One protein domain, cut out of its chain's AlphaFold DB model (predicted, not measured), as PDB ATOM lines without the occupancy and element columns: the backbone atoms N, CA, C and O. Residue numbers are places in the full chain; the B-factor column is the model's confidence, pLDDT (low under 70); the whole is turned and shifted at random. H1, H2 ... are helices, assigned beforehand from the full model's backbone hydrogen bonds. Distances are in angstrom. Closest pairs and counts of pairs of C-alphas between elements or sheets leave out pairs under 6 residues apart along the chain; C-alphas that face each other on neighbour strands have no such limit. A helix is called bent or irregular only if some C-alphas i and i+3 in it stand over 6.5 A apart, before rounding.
ATOM      1  N   TYR A 236     -42.737 -23.452  28.845       94.06
ATOM      2  CA  TYR A 236     -43.821 -23.238  27.888       94.06
ATOM      3  C   TYR A 236     -43.441 -23.784  26.506       94.06
ATOM      4  O   TYR A 236     -44.195 -24.568  25.927       94.06
ATOM      5  N   TYR A 237     -42.249 -23.444  26.002       94.00
ATOM      6  CA  TYR A 237     -41.790 -23.905  24.689       94.00
ATOM      7  C   TYR A 237     -41.533 -25.407  24.641       94.00
ATOM      8  O   TYR A 237     -41.962 -26.065  23.692       94.00
ATOM      9  N   GLN A 238     -40.925 -25.973  25.684       92.69
ATOM     10  CA  GLN A 238     -40.755 -27.420  25.805       92.69
ATOM     11  C   GLN A 238     -42.108 -28.137  25.767       92.69
ATOM     12  O   GLN A 238     -42.304 -29.034  24.951       92.69
ATOM     13  N   SER A 239     -43.085 -27.700  26.571       93.19
ATOM     14  CA  SER A 239     -44.425 -28.298  26.576       93.19
ATOM     15  C   SER A 239     -45.170 -28.107  25.254       93.19
ATOM     16  O   SER A 239     -45.968 -28.968  24.875       93.19
ATOM     17  N   LYS A 240     -44.967 -26.976  24.574       93.25
ATOM     18  CA  LYS A 240     -45.582 -26.691  23.279       93.25
ATOM     19  C   LYS A 240     -45.048 -27.639  22.208       93.25
ATOM     20  O   LYS A 240     -45.829 -28.243  21.477       93.25
ATOM     21  N   PHE A 241     -43.727 -27.769  22.116       94.75
ATOM     22  CA  PHE A 241     -43.068 -28.565  21.083       94.75
ATOM     23  C   PHE A 241     -43.078 -30.066  21.376       94.75
ATOM     24  O   PHE A 241     -43.058 -30.856  20.439       94.75
ATOM     25  N   ALA A 242     -43.220 -30.467  22.641       93.81
ATOM     26  CA  ALA A 242     -43.379 -31.861  23.054       93.81
ATOM     27  C   ALA A 242     -44.513 -32.607  22.339       93.81
ATOM     28  O   ALA A 242     -44.448 -33.826  22.200       93.81
ATOM     29  N   LYS A 243     -45.545 -31.878  21.897       91.56
ATOM     30  CA  LYS A 243     -46.724 -32.426  21.214       91.56
ATOM     31  C   LYS A 243     -46.539 -32.587  19.702       91.56
ATOM     32  O   LYS A 243     -47.428 -33.133  19.056       91.56
ATOM     33  N   LEU A 244     -45.446 -32.080  19.133       94.88
ATOM     34  CA  LEU A 244     -45.185 -32.146  17.698       94.88
ATOM     35  C   LEU A 244     -44.547 -33.482  17.323       94.88
ATOM     36  O   LEU A 244     -43.687 -33.996  18.036       94.88
ATOM     37  N   SER A 245     -44.934 -34.018  16.167       95.62
ATOM     38  CA  SER A 245     -44.227 -35.133  15.543       95.62
ATOM     39  C   SER A 245     -43.047 -34.643  14.694       95.62
ATOM     40  O   SER A 245     -42.984 -33.483  14.278       95.62
ATOM     41  N   ALA A 246     -42.121 -35.549  14.365       96.56
ATOM     42  CA  ALA A 246     -41.014 -35.238  13.461       96.56
ATOM     43  C   ALA A 246     -41.506 -34.798  12.069       96.56
ATOM     44  O   ALA A 246     -40.929 -33.897  11.462       96.56
ATOM     45  N   MET A 247     -42.606 -35.385  11.585       95.50
ATOM     46  CA  MET A 247     -43.277 -34.950  10.359       95.50
ATOM     47  C   MET A 247     -43.734 -33.490  10.463       95.50
ATOM     48  O   MET A 247     -43.460 -32.716   9.549       95.50
ATOM     49  N   ASP A 248     -44.378 -33.096  11.567       96.38
ATOM     50  CA  ASP A 248     -44.873 -31.724  11.747       96.38
ATOM     51  C   ASP A 248     -43.720 -30.720  11.712       96.38
ATOM     52  O   ASP A 248     -43.771 -29.723  10.995       96.38
ATOM     53  N   ILE A 249     -42.632 -31.007  12.433       96.31
ATOM     54  CA  ILE A 249     -41.452 -30.133  12.479       96.31
ATOM     55  C   ILE A 249     -40.796 -30.032  11.097       96.31
ATOM     56  O   ILE A 249     -40.444 -28.932  10.664       96.31
ATOM     57  N   TYR A 250     -40.666 -31.152  10.381       95.31
ATOM     58  CA  TYR A 250     -40.135 -31.167   9.018       95.31
ATOM     59  C   TYR A 250     -41.002 -30.325   8.072       95.31
ATOM     60  O   TYR A 250     -40.478 -29.523   7.298       95.31
ATOM     61  N   GLN A 251     -42.327 -30.459   8.156       95.12
ATOM     62  CA  GLN A 251     -43.264 -29.677   7.350       95.12
ATOM     63  C   GLN A 251     -43.211 -28.185   7.685       95.12
ATOM     64  O   GLN A 251     -43.246 -27.371   6.765       95.12
ATOM     65  N   ILE A 252     -43.075 -27.814   8.961       94.88
ATOM     66  CA  ILE A 252     -42.885 -26.416   9.371       94.88
ATOM     67  C   ILE A 252     -41.590 -25.868   8.756       94.88
ATOM     68  O   ILE A 252     -41.620 -24.820   8.118       94.88
ATOM     69  N   ALA A 253     -40.471 -26.589   8.874       95.00
ATOM     70  CA  ALA A 253     -39.193 -26.161   8.301       95.00
ATOM     71  C   ALA A 253     -39.247 -26.033   6.770       95.00
ATOM     72  O   ALA A 253     -38.696 -25.091   6.203       95.00
ATOM     73  N   HIS A 254     -39.938 -26.952   6.097       94.25
ATOM     74  CA  HIS A 254     -40.140 -26.904   4.653       94.25
ATOM     75  C   HIS A 254     -41.044 -25.737   4.236       94.25
ATOM     76  O   HIS A 254     -40.747 -25.042   3.267       94.25
ATOM     77  N   LYS A 255     -42.139 -25.495   4.966       94.38
ATOM     78  CA  LYS A 255     -43.066 -24.382   4.718       94.38
ATOM     79  C   LYS A 255     -42.391 -23.026   4.914       94.38
ATOM     80  O   LYS A 255     -42.632 -22.116   4.131       94.38
ATOM     81  N   ASP A 256     -41.526 -22.919   5.918       92.06
ATOM     82  CA  ASP A 256     -40.720 -21.726   6.183       92.06
ATOM     83  C   ASP A 256     -39.602 -21.528   5.129       92.06
ATOM     84  O   ASP A 256     -38.897 -20.523   5.163       92.06
ATOM     85  N   GLY A 257     -39.416 -22.469   4.189       93.81
ATOM     86  CA  GLY A 257     -38.350 -22.414   3.185       93.81
ATOM     87  C   GLY A 257     -36.957 -22.640   3.774       93.81
ATOM     88  O   GLY A 257     -35.970 -22.185   3.205       93.81
ATOM     89  N   CYS A 258     -36.875 -23.322   4.918       94.81
ATOM     90  CA  CYS A 258     -35.658 -23.501   5.708       94.81
ATOM     91  C   CYS A 258     -35.136 -24.938   5.750       94.81
ATOM     92  O   CYS A 258     -34.136 -25.209   6.416       94.81
ATOM     93  N   MET A 259     -35.782 -25.843   5.018       93.50
ATOM     94  CA  MET A 259     -35.350 -27.218   4.799       93.50
ATOM     95  C   MET A 259     -35.024 -27.418   3.320       93.50
ATOM     96  O   MET A 259     -35.837 -27.099   2.455       93.50
ATOM     97  N   ASN A 260     -33.857 -27.982   3.028       89.56
ATOM     98  CA  ASN A 260     -33.500 -28.418   1.688       89.56
ATOM     99  C   ASN A 260     -33.955 -29.868   1.482       89.56
ATOM    100  O   ASN A 260     -33.375 -30.808   2.024       89.56
ATOM    101  N   SER A 261     -34.983 -30.043   0.654       82.06
ATOM    102  CA  SER A 261     -35.621 -31.338   0.392       82.06
ATOM    103  C   SER A 261     -34.750 -32.332  -0.380       82.06
ATOM    104  O   SER A 261     -35.088 -33.510  -0.421       82.06
ATOM    105  N   MET A 262     -33.650 -31.891  -1.005       84.38
ATOM    106  CA  MET A 262     -32.757 -32.786  -1.753       84.38
ATOM    107  C   MET A 262     -31.784 -33.534  -0.841       84.38
ATOM    108  O   MET A 262     -31.447 -34.681  -1.115       84.38
ATOM    109  N   ASN A 263     -31.314 -32.889   0.226       86.56
ATOM    110  CA  ASN A 263     -30.276 -33.432   1.106       86.56
ATOM    111  C   ASN A 263     -30.679 -33.463   2.589       86.56
ATOM    112  O   ASN A 263     -29.835 -33.768   3.428       86.56
ATOM    113  N   ASN A 264     -31.943 -33.153   2.902       86.06
ATOM    114  CA  ASN A 264     -32.490 -33.104   4.258       86.06
ATOM    115  C   ASN A 264     -31.638 -32.254   5.216       86.06
ATOM    116  O   ASN A 264     -31.396 -32.650   6.351       86.06
ATOM    117  N   SER A 265     -31.157 -31.100   4.749       90.88
ATOM    118  CA  SER A 265     -30.351 -30.176   5.556       90.88
ATOM    119  C   SER A 265     -31.089 -28.867   5.815       90.88
ATOM    120  O   SER A 265     -31.894 -28.416   4.995       90.88
ATOM    121  N   PHE A 266     -30.802 -28.224   6.949       94.44
ATOM    122  CA  PHE A 266     -31.295 -26.872   7.194       94.44
ATOM    123  C   PHE A 266     -30.531 -25.854   6.358       94.44
ATOM    124  O   PHE A 266     -29.309 -25.922   6.218       94.44
ATOM    125  N   ILE A 267     -31.245 -24.844   5.876       92.12
ATOM    126  CA  ILE A 267     -30.623 -23.669   5.276       92.12
ATOM    127  C   ILE A 267     -30.043 -22.809   6.406       92.12
ATOM    128  O   ILE A 267     -30.766 -22.286   7.256       92.12
ATOM    129  N   LEU A 268     -28.716 -22.668   6.434       90.06
ATOM    130  CA  LEU A 268     -27.985 -22.007   7.519       90.06
ATOM    131  C   LEU A 268     -27.772 -20.510   7.247       90.06
ATOM    132  O   LEU A 268     -26.644 -20.036   7.141       90.06
ATOM    133  N   ASN A 269     -28.862 -19.753   7.135       87.00
ATOM    134  CA  ASN A 269     -28.824 -18.296   6.981       87.00
ATOM    135  C   ASN A 269     -29.637 -17.578   8.076       87.00
ATOM    136  O   ASN A 269     -30.311 -18.211   8.893       87.00
ATOM    137  N   ARG A 270     -29.574 -16.237   8.083       80.50
ATOM    138  CA  ARG A 270     -30.270 -15.394   9.070       80.50
ATOM    139  C   ARG A 270     -31.790 -15.568   9.013       80.50
ATOM    140  O   ARG A 270     -32.412 -15.675  10.064       80.50
ATOM    141  N   SER A 271     -32.370 -15.640   7.815       83.88
ATOM    142  CA  SER A 271     -33.817 -15.814   7.625       83.88
ATOM    143  C   SER A 271     -34.326 -17.111   8.255       83.88
ATOM    144  O   SER A 271     -35.390 -17.131   8.861       83.88
ATOM    145  N   CYS A 272     -33.519 -18.168   8.195       88.44
ATOM    146  CA  CYS A 272     -33.819 -19.471   8.775       88.44
ATOM    147  C   CYS A 272     -33.277 -19.665  10.190       88.44
ATOM    148  O   CYS A 272     -33.260 -20.790  10.698       88.44
ATOM    149  N   SER A 273     -32.813 -18.589  10.838       86.12
ATOM    150  CA  SER A 273     -32.252 -18.628  12.192       86.12
ATOM    151  C   SER A 273     -31.191 -19.717  12.375       86.12
ATOM    152  O   SER A 273     -31.092 -20.339  13.435       86.12
ATOM    153  N   TYR A 274     -30.434 -20.006  11.311       89.62
ATOM    154  CA  TYR A 274     -29.429 -21.066  11.277       89.62
ATOM    155  C   TYR A 274     -29.948 -22.437  11.755       89.62
ATOM    156  O   TYR A 274     -29.228 -23.186  12.415       89.62
ATOM    157  N   GLY A 275     -31.226 -22.743  11.507       90.25
ATOM    158  CA  GLY A 275     -31.870 -23.998  11.909       90.25
ATOM    159  C   GLY A 275     -32.103 -24.170  13.419       90.25
ATOM    160  O   GLY A 275     -32.586 -25.220  13.839       90.25
ATOM    161  N   ILE A 276     -31.791 -23.162  14.249       92.31
ATOM    162  CA  ILE A 276     -31.906 -23.235  15.720       92.31
ATOM    163  C   ILE A 276     -33.337 -23.569  16.141       92.31
ATOM    164  O   ILE A 276     -33.541 -24.465  16.959       92.31
ATOM    165  N   LYS A 277     -34.314 -22.882  15.535       93.31
ATOM    166  CA  LYS A 277     -35.748 -23.071  15.777       93.31
ATOM    167  C   LYS A 277     -36.155 -24.539  15.698       93.31
ATOM    168  O   LYS A 277     -36.690 -25.096  16.651       93.31
ATOM    169  N   TYR A 278     -35.856 -25.175  14.571       95.38
ATOM    170  CA  TYR A 278     -36.303 -26.535  14.283       95.38
ATOM    171  C   TYR A 278     -35.553 -27.576  15.111       95.38
ATOM    172  O   TYR A 278     -36.156 -28.550  15.552       95.38
ATOM    173  N   CYS A 279     -34.264 -27.358  15.390       95.25
ATOM    174  CA  CYS A 279     -33.521 -28.244  16.284       95.25
ATOM    175  C   CYS A 279     -33.983 -28.152  17.735       95.25
ATOM    176  O   CYS A 279     -33.983 -29.166  18.431       95.25
ATOM    177  N   HIS A 280     -34.392 -26.968  18.196       95.12
ATOM    178  CA  HIS A 280     -34.996 -26.814  19.518       95.12
ATOM    179  C   HIS A 280     -36.341 -27.546  19.603       95.12
ATOM    180  O   HIS A 280     -36.540 -28.350  20.515       95.12
ATOM    181  N   MET A 281     -37.201 -27.384  18.589       95.69
ATOM    182  CA  MET A 281     -38.452 -28.146  18.475       95.69
ATOM    183  C   MET A 281     -38.200 -29.660  18.493       95.69
ATOM    184  O   MET A 281     -38.826 -30.380  19.266       95.69
ATOM    185  N   PHE A 282     -37.246 -30.141  17.685       96.25
ATOM    186  CA  PHE A 282     -36.901 -31.561  17.571       96.25
ATOM    187  C   PHE A 282     -36.411 -32.146  18.901       96.25
ATOM    188  O   PHE A 282     -36.858 -33.215  19.311       96.25
ATOM    189  N   LYS A 283     -35.533 -31.429  19.613       94.75
ATOM    190  CA  LYS A 283     -35.024 -31.849  20.929       94.75
ATOM    191  C   LYS A 283     -36.094 -31.845  22.023       94.75
ATOM    192  O   LYS A 283     -35.927 -32.539  23.019       94.75
ATOM    193  N   SER A 284     -37.164 -31.077  21.840       95.38
ATOM    194  CA  SER A 284     -38.246 -30.940  22.817       95.38
ATOM    195  C   SER A 284     -39.344 -32.002  22.675       95.38
ATOM    196  O   SER A 284     -40.232 -32.054  23.520       95.38
ATOM    197  N   MET A 285     -39.314 -32.841  21.630       95.00
ATOM    198  CA  MET A 285     -40.318 -33.890  21.407       95.00
ATOM    199  C   MET A 285     -40.331 -34.936  22.531       95.00
ATOM    200  O   MET A 285     -39.280 -35.403  22.972       95.00
ATOM    201  N   LEU A 286     -41.525 -35.392  22.919       91.56
ATOM    202  CA  LEU A 286     -41.689 -36.539  23.816       91.56
ATOM    203  C   LEU A 286     -41.945 -37.818  23.011       91.56
ATOM    204  O   LEU A 286     -42.801 -37.842  22.133       91.56
ATOM    205  N   ASN A 287     -41.233 -38.897  23.348       86.81
ATOM    206  CA  ASN A 287     -41.393 -40.234  22.752       86.81
ATOM    207  C   ASN A 287     -41.432 -40.241  21.206       86.81
ATOM    208  O   ASN A 287     -42.402 -40.719  20.610       86.81
ATOM    209  N   PRO A 288     -40.397 -39.714  20.528       88.12
ATOM    210  CA  PRO A 288     -40.433 -39.551  19.084       88.12
ATOM    211  C   PRO A 288     -40.419 -40.897  18.349       88.12
ATOM    212  O   PRO A 288     -39.583 -41.768  18.605       88.12
ATOM    213  N   LYS A 289     -41.317 -41.044  17.372       91.38
ATOM    214  CA  LYS A 289     -41.299 -42.174  16.438       91.38
ATOM    215  C   LYS A 289     -40.111 -42.030  15.484       91.38
ATOM    216  O   LYS A 289     -39.960 -41.000  14.837       91.38
ATOM    217  N   GLN A 290     -39.313 -43.087  15.366       92.00
ATOM    218  CA  GLN A 290     -38.136 -43.165  14.491       92.00
ATOM    219  C   GLN A 290     -38.541 -43.367  13.018       92.00
ATOM    220  O   GLN A 290     -38.282 -44.410  12.423       92.00
ATOM    221  N   ASP A 291     -39.265 -42.410  12.444       93.44
ATOM    222  CA  ASP A 291     -39.645 -42.428  11.031       93.44
ATOM    223  C   ASP A 291     -38.613 -41.713  10.137       93.44
ATOM    224  O   ASP A 291     -37.586 -41.207  10.592       93.44
ATOM    225  N   LYS A 292     -38.877 -41.666   8.825       94.12
ATOM    226  CA  LYS A 292     -37.978 -41.006   7.867       94.12
ATOM    227  C   LYS A 292     -37.777 -39.509   8.150       94.12
ATOM    228  O   LYS A 292     -36.721 -38.978   7.820       94.12
ATOM    229  N   TYR A 293     -38.761 -38.832   8.751       95.56
ATOM    230  CA  TYR A 293     -38.671 -37.409   9.089       95.56
ATOM    231  C   TYR A 293     -37.829 -37.202  10.342       95.56
ATOM    232  O   TYR A 293     -37.062 -36.244  10.410       95.56
ATOM    233  N   TYR A 294     -37.912 -38.130  11.297       96.44
ATOM    234  CA  TYR A 294     -37.034 -38.147  12.457       96.44
ATOM    235  C   TYR A 294     -35.568 -38.250  12.037       96.44
ATOM    236  O   TYR A 294     -34.762 -37.419  12.447       96.44
ATOM    237  N   LEU A 295     -35.234 -39.220  11.177       94.56
ATOM    238  CA  LEU A 295     -33.865 -39.403  10.683       94.56
ATOM    239  C   LEU A 295     -33.371 -38.174   9.905       94.56
ATOM    240  O   LEU A 295     -32.242 -37.733  10.107       94.56
ATOM    241  N   ALA A 296     -34.232 -37.576   9.074       94.38
ATOM    242  CA  ALA A 296     -33.922 -36.342   8.354       94.38
ATOM    243  C   ALA A 296     -33.605 -35.175   9.306       94.38
ATOM    244  O   ALA A 296     -32.576 -34.519   9.162       94.38
ATOM    245  N   LEU A 297     -34.449 -34.931  10.315       96.06
ATOM    246  CA  LEU A 297     -34.229 -33.866  11.299       96.06
ATOM    247  C   LEU A 297     -33.004 -34.129  12.181       96.06
ATOM    248  O   LEU A 297     -32.257 -33.198  12.482       96.06
ATOM    249  N   GLN A 298     -32.769 -35.387  12.562       95.69
ATOM    250  CA  GLN A 298     -31.586 -35.788  13.317       95.69
ATOM    251  C   GLN A 298     -30.309 -35.457  12.539       95.69
ATOM    252  O   GLN A 298     -29.424 -34.786  13.075       95.69
ATOM    253  N   GLN A 299     -30.245 -35.859  11.267       94.12
ATOM    254  CA  GLN A 299     -29.126 -35.556  10.379       94.12
ATOM    255  C   GLN A 299     -28.947 -34.042  10.198       94.12
ATOM    256  O   GLN A 299     -27.836 -33.534  10.351       94.12
ATOM    257  N   ALA A 300     -30.030 -33.304   9.942       94.88
ATOM    258  CA  ALA A 300     -29.988 -31.853   9.767       94.88
ATOM    259  C   ALA A 300     -29.441 -31.130  11.013       94.88
ATOM    260  O   ALA A 300     -28.633 -30.206  10.902       94.88
ATOM    261  N   CYS A 301     -29.841 -31.565  12.213       95.19
ATOM    262  CA  CYS A 301     -29.355 -30.986  13.463       95.19
ATOM    263  C   CYS A 301     -27.901 -31.344  13.777       95.19
ATOM    264  O   CYS A 301     -27.186 -30.500  14.319       95.19
ATOM    265  N   GLN A 302     -27.450 -32.551  13.425       94.00
ATOM    266  CA  GLN A 302     -26.042 -32.945  13.544       94.00
ATOM    267  C   GLN A 302     -25.155 -32.139  12.590       94.00
ATOM    268  O   GLN A 302     -24.144 -31.587  13.014       94.00
ATOM    269  N   GLN A 303     -25.565 -31.995  11.327       91.38
ATOM    270  CA  GLN A 303     -24.854 -31.171  10.345       91.38
ATOM    271  C   GLN A 303     -24.754 -29.714  10.795       91.38
ATOM    272  O   GLN A 303     -23.690 -29.113  10.694       91.38
ATOM    273  N   ARG A 304     -25.842 -29.154  11.338       91.75
ATOM    274  CA  ARG A 304     -25.825 -27.815  11.932       91.75
ATOM    275  C   ARG A 304     -24.785 -27.723  13.053       91.75
ATOM    276  O   ARG A 304     -24.035 -26.757  13.074       91.75
ATOM    277  N   ALA A 305     -24.769 -28.671  13.993       89.75
ATOM    278  CA  ALA A 305     -23.822 -28.649  15.109       89.75
ATOM    279  C   ALA A 305     -22.369 -28.613  14.610       89.75
ATOM    280  O   ALA A 305     -21.631 -27.727  15.011       89.75
ATOM    281  N   ALA A 306     -22.027 -29.447  13.625       88.88
ATOM    282  CA  ALA A 306     -20.686 -29.504  13.040       88.88
ATOM    283  C   ALA A 306     -20.216 -28.209  12.338       88.88
ATOM    284  O   ALA A 306     -19.031 -28.068  12.063       88.88
ATOM    285  N   VAL A 307     -21.121 -27.283  12.001       86.69
ATOM    286  CA  VAL A 307     -20.780 -25.990  11.372       86.69
ATOM    287  C   VAL A 307     -20.531 -24.886  12.407       86.69
ATOM    288  O   VAL A 307     -19.888 -23.888  12.087       86.69
ATOM    289  N   PHE A 308     -21.069 -25.028  13.622       80.12
ATOM    290  CA  PHE A 308     -21.014 -24.004  14.673       80.12
ATOM    291  C   PHE A 308     -20.248 -24.446  15.934       80.12
ATOM    292  O   PHE A 308     -20.213 -23.679  16.897       80.12
ATOM    293  N   GLU A 309     -19.685 -25.657  15.934       59.38
ATOM    294  CA  GLU A 309     -18.624 -26.119  16.846       59.38
ATOM    295  C   GLU A 309     -17.246 -25.693  16.322       59.38
ATOM    296  O   GLU A 309     -16.416 -25.278  17.161       59.38
TER     297      GLU A 309
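This is residues 236 to 309 of the 309 residues of an uncharacterized protein of Neisseriales bacterium (UniProt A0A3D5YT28). The longest helix, H4, crosses over the helical hairpin of H2 and H3, and short H1 is set crosswise near the last residues of H3. The 74 printed residues include four named helices, H1 to H4 in order, and no named strand: all helix. The whole is compact, radius of gyration of the C-alphas 11.3 A, and rounded, 27 by 26 by 25 A.

Find C-alpha 292 at (-37.978, -41.006, 7.867); H4 runs 25.0 A to C-alpha 308 at (-21.014, -24.004, 14.673). H3, residues 273 to 283, spans 16.1 A and is irregular: C-alphas 274 and 277 are 8.0 A apart. H2 is residues 246 to 255, 14.1 A; H1 is 236 to 241, 8.7 A.

H4 touches H3 with residues 297 to 304 alone, closest C-alphas Cys 279 and Cys 301, 5.7 A, at a steep tilt of 49 degrees. It touches H2 with residues 293 to 297 alone, closest C-alphas Ala 246 and Tyr 294, 5.0 A. The hairpin H2 and H3 has a shallow tilt of 18 degrees, closest C-alphas Ile 249 and Tyr 278, 6.5 A. H1 only just touches H3, with 3 pairs of C-alphas within 8 A, the closest Phe 241 and Met 281. Every O i to N i+4 pair is within hydrogen-bond range in H1, H2 and H4, 5 of 7 in H3.

The farthest C-alphas, Tyr 236 and Met 262, are 33.0 A apart. The printed part has no cut; the link H2 to H3 is long. Residue 309 alone has pLDDT under 70.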